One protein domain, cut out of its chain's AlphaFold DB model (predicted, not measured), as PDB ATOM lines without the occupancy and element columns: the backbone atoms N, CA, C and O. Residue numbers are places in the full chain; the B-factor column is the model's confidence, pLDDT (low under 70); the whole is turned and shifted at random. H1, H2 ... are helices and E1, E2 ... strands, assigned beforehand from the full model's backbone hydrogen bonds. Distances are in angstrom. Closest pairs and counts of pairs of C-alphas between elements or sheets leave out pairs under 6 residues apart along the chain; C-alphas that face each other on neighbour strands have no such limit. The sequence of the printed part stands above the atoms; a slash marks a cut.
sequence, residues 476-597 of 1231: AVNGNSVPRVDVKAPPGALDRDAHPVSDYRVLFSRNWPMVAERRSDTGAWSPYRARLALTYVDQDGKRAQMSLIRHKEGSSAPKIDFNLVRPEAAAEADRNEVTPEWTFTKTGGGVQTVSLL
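AT A GLANCE: This is residues 476 to 597 of the 1231 residues of an uncharacterized protein of Marmoricola ginsengisoli (UniProt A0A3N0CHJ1). What shape is this? It is a loose sandwich, the sheet E5 E6 E7 E8 only partly face to face with the sheet E2 E3 E4, and the hairpin E9 and E10 packs across one side with E9 against both sheets. The short E1 lies near E10, and H1 only grazes the larger sheet. What is it made of? The 122 printed residues have ten named strands and one named helix, in the order E1 to E7, H1, E8 to E10; the sheets are antiparallel and the class is mostly strand. It is compact, with a radius of gyration of the C-alphas of 14.7 A and spans of 50 by 36 by 27 A.

IN THESE COORDINATES: Where is the largest sheet? Its strands are E5, residues 533 to 537, E6, 543 to 551 and 24.5 A long, E7, 559 to 565 and 18.6 A, and E8, 576 to 579. C-alpha 543 stands at (0.021, 46.797, 13.648). Where are the others? E2 is residues 485 to 488, E3 501 to 509 and 22.3 A long, and E4 512 to 519 and 22.2 A. E1 is residues 480 to 482, H1 572 to 575, E9 581 to 585, and E10 591 to 596, ending at C-alpha 596, (-8.844, 27.382, 18.378).

HOW THE PARTS SIT: How is the largest sheet joined? Within hydrogen-bond range are N 534 and O 546 at 2.8 A across the neighbours E5 and E6, N 547 and O 563 at 3.0 A across the neighbours E6 and E7, and N 564 and O 577 at 2.8 A across the neighbours E7 and E8. It is strongly twisted, and E6 bends by 51 degrees at residue 548. What faces it? The sheet E2 E3 E4, a meander with each strand the antiparallel neighbour of the one before, as is E5 E6 E7, has N 487 and O 504 at 2.8 A and N 505 and O 516 at 2.9 A. The two sheets' best planes are 16 degrees apart. Where is the last hairpin? E9 and E10 have N 582 and O 594 at 2.8 A; the closest C-alphas of E9 and E2 are Thr 585 and Lys 488, 5.6 A, and of E9 and E7 Trp 582 and Phe 562, 6.5 A. And E1 and H1? E1 pairs with no named strand, and H1 is too short for any O i to N i+4 pair.

THE WHOLE: How far does it reach? The two C-alphas farthest apart, Thr 522 and Ser 555, are 50.4 A apart. Is it whole? The printed part has no cut, and the links E2 to E3 and E4 to E5 are long. Where is confidence low? Residues 510, 551 to 558, 567 and 570 to 574 are under 70 in pLDDT; the mean of the printed part is 83.8.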
ATOM      1  N   ALA A 476     -10.901  27.622  14.149       88.75
ATOM      2  CA  ALA A 476     -12.342  27.555  13.972       88.75
ATOM      3  C   ALA A 476     -12.900  28.903  13.503       88.75
ATOM      4  O   ALA A 476     -12.587  29.950  14.064       88.75
ATOM      5  N   VAL A 477     -13.774  28.873  12.495       90.12
ATOM      6  CA  VAL A 477     -14.563  30.029  12.040       90.12
ATOM      7  C   VAL A 477     -16.031  29.720  12.305       90.12
ATOM      8  O   VAL A 477     -16.594  28.790  11.721       90.12
ATOM      9  N   ASN A 478     -16.663  30.486  13.198       84.88
ATOM     10  CA  ASN A 478     -18.037  30.238  13.656       84.88
ATOM     11  C   ASN A 478     -18.242  28.779  14.134       84.88
ATOM     12  O   ASN A 478     -19.233  28.142  13.786       84.88
ATOM     13  N   GLY A 479     -17.255  28.221  14.848       77.75
ATOM     14  CA  GLY A 479     -17.252  26.832  15.333       77.75
ATOM     15  C   GLY A 479     -16.911  25.750  14.296       77.75
ATOM     16  O   GLY A 479     -16.769  24.590  14.670       77.75
ATOM     17  N   ASN A 480     -16.743  26.091  13.014       84.50
ATOM     18  CA  ASN A 480     -16.359  25.130  11.973       84.50
ATOM     19  C   ASN A 480     -14.837  25.096  11.813       84.50
ATOM     20  O   ASN A 480     -14.227  26.155  11.660       84.50
ATOM     21  N   SER A 481     -14.243  23.898  11.792       85.44
ATOM     22  CA  SER A 481     -12.806  23.729  11.538       85.44
ATOM     23  C   SER A 481     -12.401  24.331  10.190       85.44
ATOM     24  O   SER A 481     -13.057  24.080   9.174       85.44
ATOM     25  N   VAL A 482     -11.305  25.091  10.168       87.50
ATOM     26  CA  VAL A 482     -10.638  25.537   8.943       87.50
ATOM     27  C   VAL A 482      -9.153  25.157   8.992       87.50
ATOM     28  O   VAL A 482      -8.458  25.498   9.949       87.50
ATOM     29  N   PRO A 483      -8.614  24.495   7.950       80.31
ATOM     30  CA  PRO A 483      -7.260  23.937   7.993       80.31
ATOM     31  C   PRO A 483      -6.143  24.991   7.951       80.31
ATOM     32  O   PRO A 483      -4.977  24.630   8.119       80.31
ATOM     33  N   ARG A 484      -6.481  26.256   7.646       91.06
ATOM     34  CA  ARG A 484      -5.582  27.417   7.567       91.06
ATOM     35  C   ARG A 484      -6.353  28.742   7.492       91.06
ATOM     36  O   ARG A 484      -7.525  28.751   7.111       91.06
ATOM     37  N   VAL A 485      -5.667  29.856   7.744       93.31
ATOM     38  CA  VAL A 485      -6.184  31.235   7.633       93.31
ATOM     39  C   VAL A 485      -5.251  32.137   6.811       93.31
ATOM     40  O   VAL A 485      -4.033  31.970   6.857       93.31
ATOM     41  N   ASP A 486      -5.812  33.107   6.078       94.38
ATOM     42  CA  ASP A 486      -5.069  34.055   5.226       94.38
ATOM     43  C   ASP A 486      -5.171  35.490   5.793       94.38
ATOM     44  O   ASP A 486      -6.227  36.130   5.750       94.38
ATOM     45  N   VAL A 487      -4.052  36.020   6.286       95.12
ATOM     46  CA  VAL A 487      -3.950  37.203   7.161       95.12
ATOM     47  C   VAL A 487      -3.215  38.339   6.446       95.12
ATOM     48  O   VAL A 487      -2.281  38.097   5.687       95.12
ATOM     49  N   LYS A 488      -3.597  39.596   6.677       94.06
ATOM     50  CA  LYS A 488      -2.918  40.750   6.075       94.06
ATOM     51  C   LYS A 488      -1.583  41.042   6.771       94.06
ATOM     52  O   LYS A 488      -1.532  41.177   7.994       94.06
ATOM     53  N   ALA A 489      -0.510  41.181   5.987       90.06
ATOM     54  CA  ALA A 489       0.787  41.612   6.502       90.06
ATOM     55  C   ALA A 489       0.810  43.135   6.741       90.06
ATOM     56  O   ALA A 489       0.188  43.873   5.965       90.06
ATOM     57  N   PRO A 490       1.508  43.627   7.783       87.62
ATOM     58  CA  PRO A 490       1.573  45.055   8.074       87.62
ATOM     59  C   PRO A 490       2.335  45.827   6.981       87.62
ATOM     60  O   PRO A 490       3.216  45.263   6.325       87.62
ATOM     61  N   PRO A 491       2.034  47.124   6.773       81.38
ATOM     62  CA  PRO A 491       2.772  47.960   5.830       81.38
ATOM     63  C   PRO A 491       4.283  47.923   6.101       81.38
ATOM     64  O   PRO A 491       4.724  48.075   7.237       81.38
ATOM     65  N   GLY A 492       5.080  47.708   5.051       79.00
ATOM     66  CA  GLY A 492       6.538  47.596   5.167       79.00
ATOM     67  C   GLY A 492       7.061  46.235   5.647       79.00
ATOM     68  O   GLY A 492       8.268  46.105   5.831       79.00
ATOM     69  N   ALA A 493       6.207  45.217   5.818       82.12
ATOM     70  CA  ALA A 493       6.654  43.852   6.101       82.12
ATOM     71  C   ALA A 493       7.627  43.331   5.027       82.12
ATOM     72  O   ALA A 493       7.386  43.485   3.825       82.12
ATOM     73  N   LEU A 494       8.702  42.673   5.466       81.62
ATOM     74  CA  LEU A 494       9.724  42.068   4.611       81.62
ATOM     75  C   LEU A 494       9.862  40.566   4.896       81.62
ATOM     76  O   LEU A 494       9.694  40.136   6.040       81.62
ATOM     77  N   ASP A 495      10.212  39.783   3.873       79.81
ATOM     78  CA  ASP A 495      10.718  38.416   4.037       79.81
ATOM     79  C   ASP A 495      12.195  38.427   4.483       79.81
ATOM     80  O   ASP A 495      12.851  39.473   4.512       79.81
ATOM     81  N   ARG A 496      12.740  37.255   4.838       73.00
ATOM     82  CA  ARG A 496      14.147  37.116   5.275       73.00
ATOM     83  C   ARG A 496      15.153  37.655   4.247       73.00
ATOM     84  O   ARG A 496      16.212  38.150   4.618       73.00
ATOM     85  N   ASP A 497      14.845  37.559   2.955       76.00
ATOM     86  CA  ASP A 497      15.713  38.046   1.881       76.00
ATOM     87  C   ASP A 497      15.390  39.508   1.487       76.00
ATOM     88  O   ASP A 497      15.810  39.978   0.429       76.00
ATOM     89  N   ALA A 498      14.682  40.230   2.367       75.69
ATOM     90  CA  ALA A 498      14.285  41.633   2.273       75.69
ATOM     91  C   ALA A 498      13.366  41.996   1.090       75.69
ATOM     92  O   ALA A 498      13.361  43.141   0.630       75.69
ATOM     93  N   HIS A 499      12.540  41.057   0.617       82.69
ATOM     94  CA  HIS A 499      11.467  41.370  -0.333       82.69
ATOM     95  C   HIS A 499      10.190  41.803   0.401       82.69
ATOM     96  O   HIS A 499       9.876  41.224   1.441       82.69
ATOM     97  N   PRO A 500       9.401  42.751  -0.135       85.50
ATOM     98  CA  PRO A 500       8.136  43.143   0.478       85.50
ATOM     99  C   PRO A 500       7.122  41.993   0.530       85.50
ATOM    100  O   PRO A 500       6.905  41.304  -0.473       85.50
ATOM    101  N   VAL A 501       6.458  41.841   1.675       89.50
ATOM    102  CA  VAL A 501       5.394  40.857   1.929       89.50
ATOM    103  C   VAL A 501       4.044  41.569   1.998       89.50
ATOM    104  O   VAL A 501       3.931  42.654   2.566       89.50
ATOM    105  N   SER A 502       3.017  40.977   1.390       92.38
ATOM    106  CA  SER A 502       1.665  41.541   1.309       92.38
ATOM    107  C   SER A 502       0.668  40.831   2.217       92.38
ATOM    108  O   SER A 502      -0.206  41.485   2.785       92.38
ATOM    109  N   ASP A 503       0.780  39.513   2.337       94.62
ATOM    110  CA  ASP A 503      -0.157  38.643   3.043       94.62
ATOM    111  C   ASP A 503       0.619  37.490   3.713       94.62
ATOM    112  O   ASP A 503       1.701  37.111   3.260       94.62
ATOM    113  N   TYR A 504       0.048  36.903   4.760       94.94
ATOM    114  CA  TYR A 504       0.512  35.680   5.414       94.94
ATOM    115  C   TYR A 504      -0.548  34.585   5.302       94.94
ATOM    116  O   TYR A 504      -1.741  34.867   5.187       94.94
ATOM    117  N   ARG A 505      -0.120  33.328   5.374       93.56
ATOM    118  CA  ARG A 505      -0.996  32.159   5.452       93.56
ATOM    119  C   ARG A 505      -0.532  31.280   6.593       93.56
ATOM    120  O   ARG A 505       0.638  30.905   6.621       93.56
ATOM    121  N   VAL A 506      -1.439  30.979   7.514       93.88
ATOM    122  CA  VAL A 506      -1.137  30.340   8.798       93.88
ATOM    123  C   VAL A 506      -1.914  29.037   8.931       93.88
ATOM    124  O   VAL A 506      -3.114  29.013   8.666       93.88
ATOM    125  N   LEU A 507      -1.240  27.967   9.340       90.69
ATOM    126  CA  LEU A 507      -1.814  26.669   9.716       90.69
ATOM    127  C   LEU A 507      -1.043  26.097  10.912       90.69
ATOM    128  O   LEU A 507      -0.049  26.701  11.313       90.69
ATOM    129  N   PHE A 508      -1.448  24.949  11.450       85.50
ATOM    130  CA  PHE A 508      -0.672  24.229  12.461       85.50
ATOM    131  C   PHE A 508      -0.053  22.943  11.906       85.50
ATOM    132  O   PHE A 508      -0.618  22.283  11.034       85.50
ATOM    133  N   SER A 509       1.152  22.630  12.378       75.75
ATOM    134  CA  SER A 509       1.852  21.374  12.100       75.75
ATOM    135  C   SER A 509       2.650  20.972  13.339       75.75
ATOM    136  O   SER A 509       3.600  21.666  13.696       75.75
ATOM    137  N   ARG A 510       2.329  19.840  13.971       67.75
ATOM    138  CA  ARG A 510       2.906  19.386  15.250       67.75
ATOM    139  C   ARG A 510       2.744  20.433  16.366       67.75
ATOM    140  O   ARG A 510       3.706  20.716  17.078       67.75
ATOM    141  N   ASN A 511       1.564  21.047  16.476       72.38
ATOM    142  CA  ASN A 511       1.243  22.176  17.367       72.38
ATOM    143  C   ASN A 511       2.004  23.490  17.080       72.38
ATOM    144  O   ASN A 511       1.769  24.489  17.759       72.38
ATOM    145  N   TRP A 512       2.888  23.545  16.077       80.81
ATOM    146  CA  TRP A 512       3.588  24.777  15.706       80.81
ATOM    147  C   TRP A 512       2.751  25.646  14.760       80.81
ATOM    148  O   TRP A 512       2.264  25.126  13.753       80.81
ATOM    149  N   PRO A 513       2.652  26.971  14.990       85.94
ATOM    150  CA  PRO A 513       2.163  27.905  13.985       85.94
ATOM    151  C   PRO A 513       3.100  27.919  12.768       85.94
ATOM    152  O   PRO A 513       4.266  28.311  12.843       85.94
ATOM    153  N   MET A 514       2.581  27.506  11.619       86.62
ATOM    154  CA  MET A 514       3.293  27.453  10.348       86.62
ATOM    155  C   MET A 514       2.866  28.618   9.468       86.62
ATOM    156  O   MET A 514       1.709  28.697   9.058       86.62
ATOM    157  N   VAL A 515       3.806  29.497   9.124       88.94
ATOM    158  CA  VAL A 515       3.552  30.719   8.355       88.94
ATOM    159  C   VAL A 515       4.211  30.639   6.981       88.94
ATOM    160  O   VAL A 515       5.428  30.492   6.876       88.94
ATOM    161  N   ALA A 516       3.413  30.785   5.926       89.75
ATOM    162  CA  ALA A 516       3.875  31.109   4.580       89.75
ATOM    163  C   ALA A 516       3.706  32.617   4.320       89.75
ATOM    164  O   ALA A 516       2.718  33.229   4.728       89.75
ATOM    165  N   GLU A 517       4.670  33.221   3.628       90.94
ATOM    166  CA  GLU A 517       4.765  34.665   3.377       90.94
ATOM    167  C   GLU A 517       4.478  34.927   1.889       90.94
ATOM    168  O   GLU A 517       5.097  34.314   1.014       90.94
ATOM    169  N   ARG A 518       3.532  35.816   1.563       93.25
ATOM    170  CA  ARG A 518       3.213  36.167   0.174       93.25
ATOM    171  C   ARG A 518       4.002  37.386  -0.267       93.25
ATOM    172  O   ARG A 518       3.784  38.489   0.229       93.25
ATOM    173  N   ARG A 519       4.875  37.215  -1.253       92.12
ATOM    174  CA  ARG A 519       5.652  38.317  -1.823       92.12
ATOM    175  C   ARG A 519       4.767  39.287  -2.607       92.12
ATOM    176  O   ARG A 519       4.068  38.883  -3.538       92.12
ATOM    177  N   SER A 520       4.868  40.578  -2.305       87.56
ATOM    178  CA  SER A 520       4.119  41.649  -2.979       87.56
ATOM    179  C   SER A 520       4.515  41.842  -4.446       87.56
ATOM    180  O   SER A 520       3.700  42.290  -5.247       87.56
ATOM    181  N   ASP A 521       5.762  41.520  -4.804       86.56
ATOM    182  CA  ASP A 521       6.333  41.767  -6.137       86.56
ATOM    183  C   ASP A 521       5.978  40.695  -7.182       86.56
ATOM    184  O   ASP A 521       5.929  40.967  -8.381       86.56
ATOM    185  N   THR A 522       5.726  39.472  -6.721       88.94
ATOM    186  CA  THR A 522       5.518  38.269  -7.542       88.94
ATOM    187  C   THR A 522       4.172  37.601  -7.273       88.94
ATOM    188  O   THR A 522       3.741  36.759  -8.058       88.94
ATOM    189  N   GLY A 523       3.502  37.944  -6.167       87.69
ATOM    190  CA  GLY A 523       2.256  37.326  -5.709       87.69
ATOM    191  C   GLY A 523       2.406  35.887  -5.203       87.69
ATOM    192  O   GLY A 523       1.397  35.282  -4.828       87.69
ATOM    193  N   ALA A 524       3.631  35.349  -5.206       88.62
ATOM    194  CA  ALA A 524       3.961  33.975  -4.855       88.62
ATOM    195  C   ALA A 524       4.058  33.778  -3.336       88.62
ATOM    196  O   ALA A 524       4.507  34.667  -2.612       88.62
ATOM    197  N   TRP A 525       3.664  32.592  -2.878       88.19
ATOM    198  CA  TRP A 525       3.822  32.146  -1.495       88.19
ATOM    199  C   TRP A 525       5.201  31.514  -1.289       88.19
ATOM    200  O   TRP A 525       5.642  30.718  -2.122       88.19
ATOM    201  N   SER A 526       5.867  31.843  -0.184       84.44
ATOM    202  CA  SER A 526       7.028  31.096   0.298       84.44
ATOM    203  C   SER A 526       6.608  29.736   0.894       84.44
ATOM    204  O   SER A 526       5.432  29.540   1.213       84.44
ATOM    205  N   PRO A 527       7.538  28.772   1.037       81.25
ATOM    206  CA  PRO A 527       7.307  27.569   1.837       81.25
ATOM    207  C   PRO A 527       6.964  27.927   3.288       81.25
ATOM    208  O   PRO A 527       7.490  28.906   3.819       81.25
ATOM    209  N   TYR A 528       6.129  27.117   3.942       80.88
ATOM    210  CA  TYR A 528       5.741  27.356   5.332       80.88
ATOM    211  C   TYR A 528       6.940  27.252   6.274       80.88
ATOM    212  O   TYR A 528       7.752  26.339   6.149       80.88
ATOM    213  N   ARG A 529       7.035  28.134   7.267       79.88
ATOM    214  CA  ARG A 529       8.047  28.063   8.329       79.88
ATOM    215  C   ARG A 529       7.382  28.104   9.690       79.88
ATOM    216  O   ARG A 529       6.433  28.860   9.875       79.88
ATOM    217  N   ALA A 530       7.899  27.319  10.626       81.25
ATOM    218  CA  ALA A 530       7.478  27.391  12.014       81.25
ATOM    219  C   ALA A 530       7.801  28.785  12.590       81.25
ATOM    220  O   ALA A 530       8.834  29.376  12.258       81.25
ATOM    221  N   ARG A 531       6.891  29.332  13.398       83.06
ATOM    222  CA  ARG A 531       6.984  30.628  14.090       83.06
ATOM    223  C   ARG A 531       6.259  30.514  15.428       83.06
ATOM    224  O   ARG A 531       5.227  29.858  15.475       83.06
ATOM    225  N   LEU A 532       6.729  31.191  16.475       82.69
ATOM    226  CA  LEU A 532       5.963  31.308  17.726       82.69
ATOM    227  C   LEU A 532       5.142  32.601  17.775       82.69
ATOM    228  O   LEU A 532       4.050  32.612  18.343       82.69
ATOM    229  N   ALA A 533       5.622  33.658  17.109       84.12
ATOM    230  CA  ALA A 533       4.895  34.911  16.937       84.12
ATOM    231  C   ALA A 533       4.735  35.342  15.463       84.12
ATOM    232  O   ALA A 533       5.598  35.114  14.608       84.12
ATOM    233  N   LEU A 534       3.632  36.038  15.177       87.81
ATOM    234  CA  LEU A 534       3.288  36.615  13.879       87.81
ATOM    235  C   LEU A 534       2.816  38.067  14.031       87.81
ATOM    236  O   LEU A 534       1.785  38.337  14.640       87.81
ATOM    237  N   THR A 535       3.529  39.000  13.408       87.94
ATOM    238  CA  THR A 535       3.106  40.403  13.274       87.94
ATOM    239  C   THR A 535       2.065  40.532  12.161       87.94
ATOM    240  O   THR A 535       2.308  40.071  11.049       87.94
ATOM    241  N   TYR A 536       0.925  41.168  12.423       91.88
ATOM    242  CA  TYR A 536      -0.229  41.224  11.518       91.88
ATOM    243  C   TYR A 536      -0.938  42.593  11.556       91.88
ATOM    244  O   TYR A 536      -0.531  43.494  12.293       91.88
ATOM    245  N   VAL A 537      -1.982  42.759  10.734       91.81
ATOM    246  CA  VAL A 537      -2.900  43.912  10.784       91.81
ATOM    247  C   VAL A 537      -4.189  43.523  11.511       91.81
ATOM    248  O   VAL A 537      -4.880  42.597  11.078       91.81
ATOM    249  N   ASP A 538      -4.520  44.228  12.593       91.50
ATOM    250  CA  ASP A 538      -5.715  43.972  13.408       91.50
ATOM    251  C   ASP A 538      -7.029  44.431  12.740       91.50
ATOM    252  O   ASP A 538      -7.064  44.759  11.547       91.50
ATOM    253  N   GLN A 539      -8.143  44.387  13.479       90.38
ATOM    254  CA  GLN A 539      -9.451  44.845  12.992       90.38
ATOM    255  C   GLN A 539      -9.534  46.356  12.723       90.38
ATOM    256  O   GLN A 539     -10.354  46.774  11.907       90.38
ATOM    257  N   ASP A 540      -8.688  47.156  13.376       88.00
ATOM    258  CA  ASP A 540      -8.677  48.622  13.297       88.00
ATOM    259  C   ASP A 540      -7.680  49.140  12.242       88.00
ATOM    260  O   ASP A 540      -7.530  50.347  12.042       88.00
ATOM    261  N   GLY A 541      -7.004  48.226  11.537       86.44
ATOM    262  CA  GLY A 541      -5.996  48.543  10.525       86.44
ATOM    263  C   GLY A 541      -4.614  48.857  11.102       86.44
ATOM    264  O   GLY A 541      -3.743  49.308  10.352       86.44
ATOM    265  N   LYS A 542      -4.397  48.625  12.402       88.00
ATOM    266  CA  LYS A 542      -3.136  48.887  13.105       88.00
ATOM    267  C   LYS A 542      -2.229  47.661  13.123       88.00
ATOM    268  O   LYS A 542      -2.647  46.538  12.830       88.00
ATOM    269  N   ARG A 543      -0.956  47.876  13.467       85.69
ATOM    270  CA  ARG A 543       0.021  46.797  13.648       85.69
ATOM    271  C   ARG A 543      -0.193  46.119  15.002       85.69
ATOM    272  O   ARG A 543      -0.095  46.764  16.043       85.69
ATOM    273  N   ALA A 544      -0.386  44.806  14.974       86.88
ATOM    274  CA  ALA A 544      -0.465  43.953  16.153       86.88
ATOM    275  C   ALA A 544       0.448  42.725  15.995       86.88
ATOM    276  O   ALA A 544       1.000  42.472  14.920       86.88
ATOM    277  N   GLN A 545       0.618  41.957  17.067       88.06
ATOM    278  CA  GLN A 545       1.360  40.700  17.082       88.06
ATOM    279  C   GLN A 545       0.516  39.623  17.761       88.06
ATOM    280  O   GLN A 545      -0.100  39.874  18.789       88.06
ATOM    281  N   MET A 546       0.468  38.435  17.167       90.00
ATOM    282  CA  MET A 546      -0.189  37.252  17.718       90.00
ATOM    283  C   MET A 546       0.883  36.229  18.074       90.00
ATOM    284  O   MET A 546       1.831  36.030  17.315       90.00
ATOM    285  N   SER A 547       0.715  35.574  19.213       86.94
ATOM    286  CA  SER A 547       1.434  34.360  19.604       86.94
ATOM    287  C   SER A 547       0.452  33.400  20.275       86.94
ATOM    288  O   SER A 547      -0.633  33.821  20.676       86.94
ATOM    289  N   LEU A 548       0.803  32.121  20.400       85.19
ATOM    290  CA  LEU A 548       0.065  31.203  21.275       85.19
ATOM    291  C   LEU A 548       0.649  31.250  22.684       85.19
ATOM    292  O   LEU A 548       1.869  31.259  22.821       85.19
ATOM    293  N   ILE A 549      -0.195  31.238  23.713       81.62
ATOM    294  CA  ILE A 549       0.235  31.076  25.104       81.62
ATOM    295  C   ILE A 549      -0.463  29.875  25.729       81.62
ATOM    296  O   ILE A 549      -1.681  29.721  25.643       81.62
ATOM    297  N   ARG A 550       0.322  29.033  26.396       77.50
ATOM    298  CA  ARG A 550      -0.172  28.013  27.307       77.50
ATOM    299  C   ARG A 550      -0.241  28.600  28.712       77.50
ATOM    300  O   ARG A 550       0.785  28.942  29.295       77.50
ATOM    301  N   HIS A 551      -1.434  28.673  29.288       69.50
ATOM    302  CA  HIS A 551      -1.631  29.203  30.640       69.50
ATOM    303  C   HIS A 551      -2.683  28.411  31.421       69.50
ATOM    304  O   HIS A 551      -3.352  27.510  30.905       69.50
ATOM    305  N   LYS A 552      -2.794  28.716  32.717       67.50
ATOM    306  CA  LYS A 552      -3.677  28.016  33.649       67.50
ATOM    307  C   LYS A 552      -4.388  29.006  34.566       67.50
ATOM    308  O   LYS A 552      -3.763  29.646  35.406       67.50
ATOM    309  N   GLU A 553      -5.708  29.080  34.451       63.72
ATOM    310  CA  GLU A 553      -6.552  29.908  35.316       63.72
ATOM    311  C   GLU A 553      -7.015  29.095  36.538       63.72
ATOM    312  O   GLU A 553      -7.897  28.232  36.452       63.72
ATOM    313  N   GLY A 554      -6.391  29.350  37.693       67.88
ATOM    314  CA  GLY A 554      -6.731  28.713  38.968       67.88
ATOM    315  C   GLY A 554      -6.528  27.191  38.965       67.88
ATOM    316  O   GLY A 554      -5.437  26.683  38.695       67.88
ATOM    317  N   SER A 555      -7.583  26.444  39.301       62.50
ATOM    318  CA  SER A 555      -7.582  24.973  39.323       62.50
ATOM    319  C   SER A 555      -7.878  24.319  37.967       62.50
ATOM    320  O   SER A 555      -7.834  23.093  37.880       62.50
ATOM    321  N   SER A 556      -8.184  25.103  36.929       63.34
ATOM    322  CA  SER A 556      -8.547  24.607  35.591       63.34
ATOM    323  C   SER A 556      -7.402  23.834  34.924       63.34
ATOM    324  O   SER A 556      -6.237  23.987  35.293       63.34
ATOM    325  N   ALA A 557      -7.709  23.012  33.918       63.00
ATOM    326  CA  ALA A 557      -6.675  22.411  33.073       63.00
ATOM    327  C   ALA A 557      -5.896  23.500  32.296       63.00
ATOM    328  O   ALA A 557      -6.485  24.531  31.961       63.00
ATOM    329  N   PRO A 558      -4.596  23.303  31.992       67.81
ATOM    330  CA  PRO A 558      -3.850  24.222  31.137       67.81
ATOM    331  C   PRO A 558      -4.459  24.273  29.730       67.81
ATOM    332  O   PRO A 558      -4.567  23.235  29.070       67.81
ATOM    333  N   LYS A 559      -4.817  25.474  29.274       74.88
ATOM    334  CA  LYS A 559      -5.350  25.742  27.929       74.88
ATOM    335  C   LYS A 559      -4.321  26.494  27.086       74.88
ATOM    336  O   LYS A 559      -3.368  27.052  27.628       74.88
ATOM    337  N   ILE A 560      -4.501  26.454  25.769       81.62
ATOM    338  CA  ILE A 560      -3.738  27.252  24.809       81.62
ATOM    339  C   ILE A 560      -4.704  28.285  24.228       81.62
ATOM    340  O   ILE A 560      -5.672  27.896  23.581       81.62
ATOM    341  N   ASP A 561      -4.432  29.564  24.470       85.81
ATOM    342  CA  ASP A 561      -5.175  30.711  23.930       85.81
ATOM    343  C   ASP A 561      -4.224  31.594  23.091       85.81
ATOM    344  O   ASP A 561      -3.006  31.377  23.051       85.81
ATOM    345  N   PHE A 562      -4.758  32.608  22.412       88.81
ATOM    346  CA  PHE A 562      -3.943  33.620  21.744       88.81
ATOM    347  C   PHE A 562      -3.464  34.672  22.746       88.81
ATOM    348  O   PHE A 562      -4.248  35.178  23.542       88.81
ATOM    349  N   ASN A 563      -2.194  35.058  22.655       86.31
ATOM    350  CA  ASN A 563      -1.639  36.242  23.304       86.31
ATOM    351  C   ASN A 563      -1.423  37.324  22.235       86.31
ATOM    352  O   ASN A 563      -0.566  37.177  21.351       86.31
ATOM    353  N   LEU A 564      -2.251  38.370  22.287       87.75
ATOM    354  CA  LEU A 564      -2.314  39.459  21.317       87.75
ATOM    355  C   LEU A 564      -1.664  40.720  21.891       87.75
ATOM    356  O   LEU A 564      -2.180  41.323  22.831       87.75
ATOM    357  N   VAL A 565      -0.564  41.160  21.279       83.31
ATOM    358  CA  VAL A 565       0.134  42.394  21.659       83.31
ATOM    359  C   VAL A 565      -0.228  43.516  20.684       83.31
ATOM    360  O   VAL A 565      -0.080  43.367  19.466       83.31
ATOM    361  N   ARG A 566      -0.675  44.662  21.211       82.19
ATOM    362  CA  ARG A 566      -1.044  45.871  20.451       82.19
ATOM    363  C   ARG A 566      -0.143  47.057  20.841       82.19
ATOM    364  O   ARG A 566      -0.504  47.838  21.722       82.19
ATOM    365  N   PRO A 567       1.019  47.237  20.178       69.75
ATOM    366  CA  PRO A 567       1.988  48.302  20.470       69.75
ATOM    367  C   PRO A 567       1.417  49.728  20.513       69.75
ATOM    368  O   PRO A 567       1.918  50.571  21.257       69.75
ATOM    369  N   GLU A 568       0.380  49.984  19.711       70.19
ATOM    370  CA  GLU A 568      -0.252  51.292  19.484       70.19
ATOM    371  C   GLU A 568      -1.534  51.513  20.322       70.19
ATOM    372  O   GLU A 568      -2.345  52.396  20.009       70.19
ATOM    373  N   ALA A 569      -1.765  50.697  21.359       71.88
ATOM    374  CA  ALA A 569      -2.897  50.867  22.271       71.88
ATOM    375  C   ALA A 569      -2.642  51.990  23.297       71.88
ATOM    376  O   ALA A 569      -1.545  52.141  23.847       71.88
ATOM    377  N   ALA A 570      -3.677  52.803  23.533       64.81
ATOM    378  CA  ALA A 570      -3.574  54.032  24.321       64.81
ATOM    379  C   ALA A 570      -3.431  53.768  25.829       64.81
ATOM    380  O   ALA A 570      -2.633  54.436  26.483       64.81
ATOM    381  N   ALA A 571      -4.167  52.792  26.367       66.62
ATOM    382  CA  ALA A 571      -3.996  52.318  27.734       66.62
ATOM    383  C   ALA A 571      -2.997  51.156  27.776       66.62
ATOM    384  O   ALA A 571      -2.965  50.317  26.880       66.62
ATOM    385  N   GLU A 572      -2.189  51.093  28.833       59.97
ATOM    386  CA  GLU A 572      -1.176  50.050  29.021       59.97
ATOM    387  C   GLU A 572      -1.794  48.652  29.187       59.97
ATOM    388  O   GLU A 572      -1.278  47.686  28.632       59.97
ATOM    389  N   ALA A 573      -2.955  48.564  29.844       61.28
ATOM    390  CA  ALA A 573      -3.720  47.325  29.999       61.28
ATOM    391  C   ALA A 573      -4.226  46.739  28.664       61.28
ATOM    392  O   ALA A 573      -4.342  45.527  28.544       61.28
ATOM    393  N   ASP A 574      -4.464  47.575  27.647       66.94
ATOM    394  CA  ASP A 574      -4.968  47.144  26.332       66.94
ATOM    395  C   ASP A 574      -3.838  46.696  25.381       66.94
ATOM    396  O   ASP A 574      -4.092  46.279  24.244       66.94
ATOM    397  N   ARG A 575      -2.572  46.818  25.814       72.06
ATOM    398  CA  ARG A 575      -1.394  46.468  25.004       72.06
ATOM    399  C   ARG A 575      -1.120  44.978  24.958       72.06
ATOM    400  O   ARG A 575      -0.432  44.564  24.031       72.06
ATOM    401  N   ASN A 576      -1.626  44.198  25.910       80.62
ATOM    402  CA  ASN A 576      -1.498  42.748  25.911       80.62
ATOM    403  C   ASN A 576      -2.805  42.077  26.345       80.62
ATOM    404  O   ASN A 576      -3.308  42.350  27.429       80.62
ATOM    405  N   GLU A 577      -3.318  41.173  25.518       83.06
ATOM    406  CA  GLU A 577      -4.596  40.495  25.728       83.06
ATOM    407  C   GLU A 577      -4.437  38.984  25.513       83.06
ATOM    408  O   GLU A 577      -4.100  38.546  24.412       83.06
ATOM    409  N   VAL A 578      -4.704  38.185  26.550       84.81
ATOM    410  CA  VAL A 578      -4.839  36.725  26.423       84.81
ATOM    411  C   VAL A 578      -6.309  36.401  26.172       84.81
ATOM    412  O   VAL A 578      -7.163  36.733  26.994       84.81
ATOM    413  N   THR A 579      -6.614  35.782  25.033       87.44
ATOM    414  CA  THR A 579      -7.986  35.597  24.543       87.44
ATOM    415  C   THR A 579      -8.139  34.311  23.716       87.44
ATOM    416  O   THR A 579      -7.244  33.967  22.941       87.44
ATOM    417  N   PRO A 580      -9.273  33.590  23.820       87.94
ATOM    418  CA  PRO A 580      -9.555  32.421  22.982       87.94
ATOM    419  C   PRO A 580      -9.861  32.780  21.515       87.94
ATOM    420  O   PRO A 580      -9.979  31.881  20.679       87.94
ATOM    421  N   GLU A 581     -10.007  34.070  21.186       92.81
ATOM    422  CA  GLU A 581     -10.345  34.557  19.845       92.81
ATOM    423  C   GLU A 581      -9.289  35.516  19.282       92.81
ATOM    424  O   GLU A 581      -8.925  36.520  19.889       92.81
ATOM    425  N   TRP A 582      -8.851  35.258  18.052       94.62
ATOM    426  CA  TRP A 582      -7.974  36.131  17.284       94.62
ATOM    427  C   TRP A 582      -8.751  36.807  16.156       94.62
ATOM    428  O   TRP A 582      -9.249  36.152  15.237       94.62
ATOM    429  N   THR A 583      -8.830  38.138  16.211       94.31
ATOM    430  CA  THR A 583      -9.448  38.965  15.166       94.31
ATOM    431  C   THR A 583      -8.381  39.719  14.367       94.31
ATOM    432  O   THR A 583      -7.467  40.316  14.940       94.31
ATOM    433  N   PHE A 584      -8.482  39.685  13.034       95.31
ATOM    434  CA  PHE A 584      -7.501  40.266  12.110       95.31
ATOM    435  C   PHE A 584      -8.121  40.747  10.788       95.31
ATOM    436  O   PHE A 584      -9.196  40.305  10.372       95.31
ATOM    437  N   THR A 585      -7.405  41.619  10.074       95.62
ATOM    438  CA  THR A 585      -7.709  41.952   8.675       95.62
ATOM    439  C   THR A 585      -7.264  40.809   7.757       95.62
ATOM    440  O   THR A 585      -6.097  40.413   7.751       95.62
ATOM    441  N   LYS A 586      -8.185  40.272   6.951       93.00
ATOM    442  CA  LYS A 586      -7.938  39.144   6.029       93.00
ATOM    443  C   LYS A 586      -7.384  39.594   4.672       93.00
ATOM    444  O   LYS A 586      -7.516  40.751   4.261       93.00
ATOM    445  N   THR A 587      -6.773  38.659   3.943       88.12
ATOM    446  CA  THR A 587      -6.256  38.904   2.581       88.12
ATOM    447  C   THR A 587      -7.362  39.410   1.647       88.12
ATOM    448  O   THR A 587      -8.406  38.781   1.503       88.12
ATOM    449  N   GLY A 588      -7.126  40.550   0.989       82.94
ATOM    450  CA  GLY A 588      -8.117  41.227   0.138       82.94
ATOM    451  C   GLY A 588      -9.022  42.235   0.860       82.94
ATOM    452  O   GLY A 588      -9.708  42.999   0.185       82.94
ATOM    453  N   GLY A 589      -8.968  42.306   2.195       84.06
ATOM    454  CA  GLY A 589      -9.668  43.302   3.011       84.06
ATOM    455  C   GLY A 589     -10.888  42.773   3.774       84.06
ATOM    456  O   GLY A 589     -11.416  41.690   3.514       84.06
ATOM    457  N   GLY A 590     -11.340  43.576   4.739       91.56
ATOM    458  CA  GLY A 590     -12.346  43.191   5.730       91.56
ATOM    459  C   GLY A 590     -11.753  42.386   6.892       91.56
ATOM    460  O   GLY A 590     -10.589  41.995   6.865       91.56
ATOM    461  N   VAL A 591     -12.577  42.130   7.907       94.38
ATOM    462  CA  VAL A 591     -12.168  41.500   9.174       94.38
ATOM    463  C   VAL A 591     -12.570  40.019   9.213       94.38
ATOM    464  O   VAL A 591     -13.534  39.606   8.553       94.38
ATOM    465  N   GLN A 592     -11.818  39.208   9.951       94.56
ATOM    466  CA  GLN A 592     -12.134  37.823  10.296       94.56
ATOM    467  C   GLN A 592     -11.744  37.553  11.754       94.56
ATOM    468  O   GLN A 592     -10.678  37.977  12.187       94.56
ATOM    469  N   THR A 593     -12.601  36.827  12.470       95.50
ATOM    470  CA  THR A 593     -12.345  36.308  13.821       95.50
ATOM    471  C   THR A 593     -12.235  34.792  13.745       95.50
ATOM    472  O   THR A 593     -13.011  34.155  13.023       95.50
ATOM    473  N   VAL A 594     -11.264  34.222  14.457       94.44
ATOM    474  CA  VAL A 594     -11.062  32.775  14.586       94.44
ATOM    475  C   VAL A 594     -10.799  32.402  16.037       94.44
ATOM    476  O   VAL A 594     -10.161  33.164  16.755       94.44
ATOM    477  N   SER A 595     -11.234  31.219  16.452       92.06
ATOM    478  CA  SER A 595     -10.806  30.597  17.710       92.06
ATOM    479  C   SER A 595      -9.940  29.366  17.432       92.06
ATOM    480  O   SER A 595      -9.724  29.005  16.271       92.06
ATOM    481  N   LEU A 596      -9.417  28.726  18.476       88.12
ATOM    482  CA  LEU A 596      -8.844  27.382  18.378       88.12
ATOM    483  C   LEU A 596      -9.925  26.343  18.704       88.12
ATOM    484  O   LEU A 596     -10.739  26.554  19.607       88.12
ATOM    485  N   LEU A 597      -9.945  25.214  17.992       78.81
ATOM    486  CA  LEU A 597     -10.739  24.068  18.438       78.81
ATOM    487  C   LEU A 597     -10.149  23.493  19.738       78.81
ATOM    488  O   LEU A 597      -8.925  23.463  19.880       78.81
TER     489      LEU A 597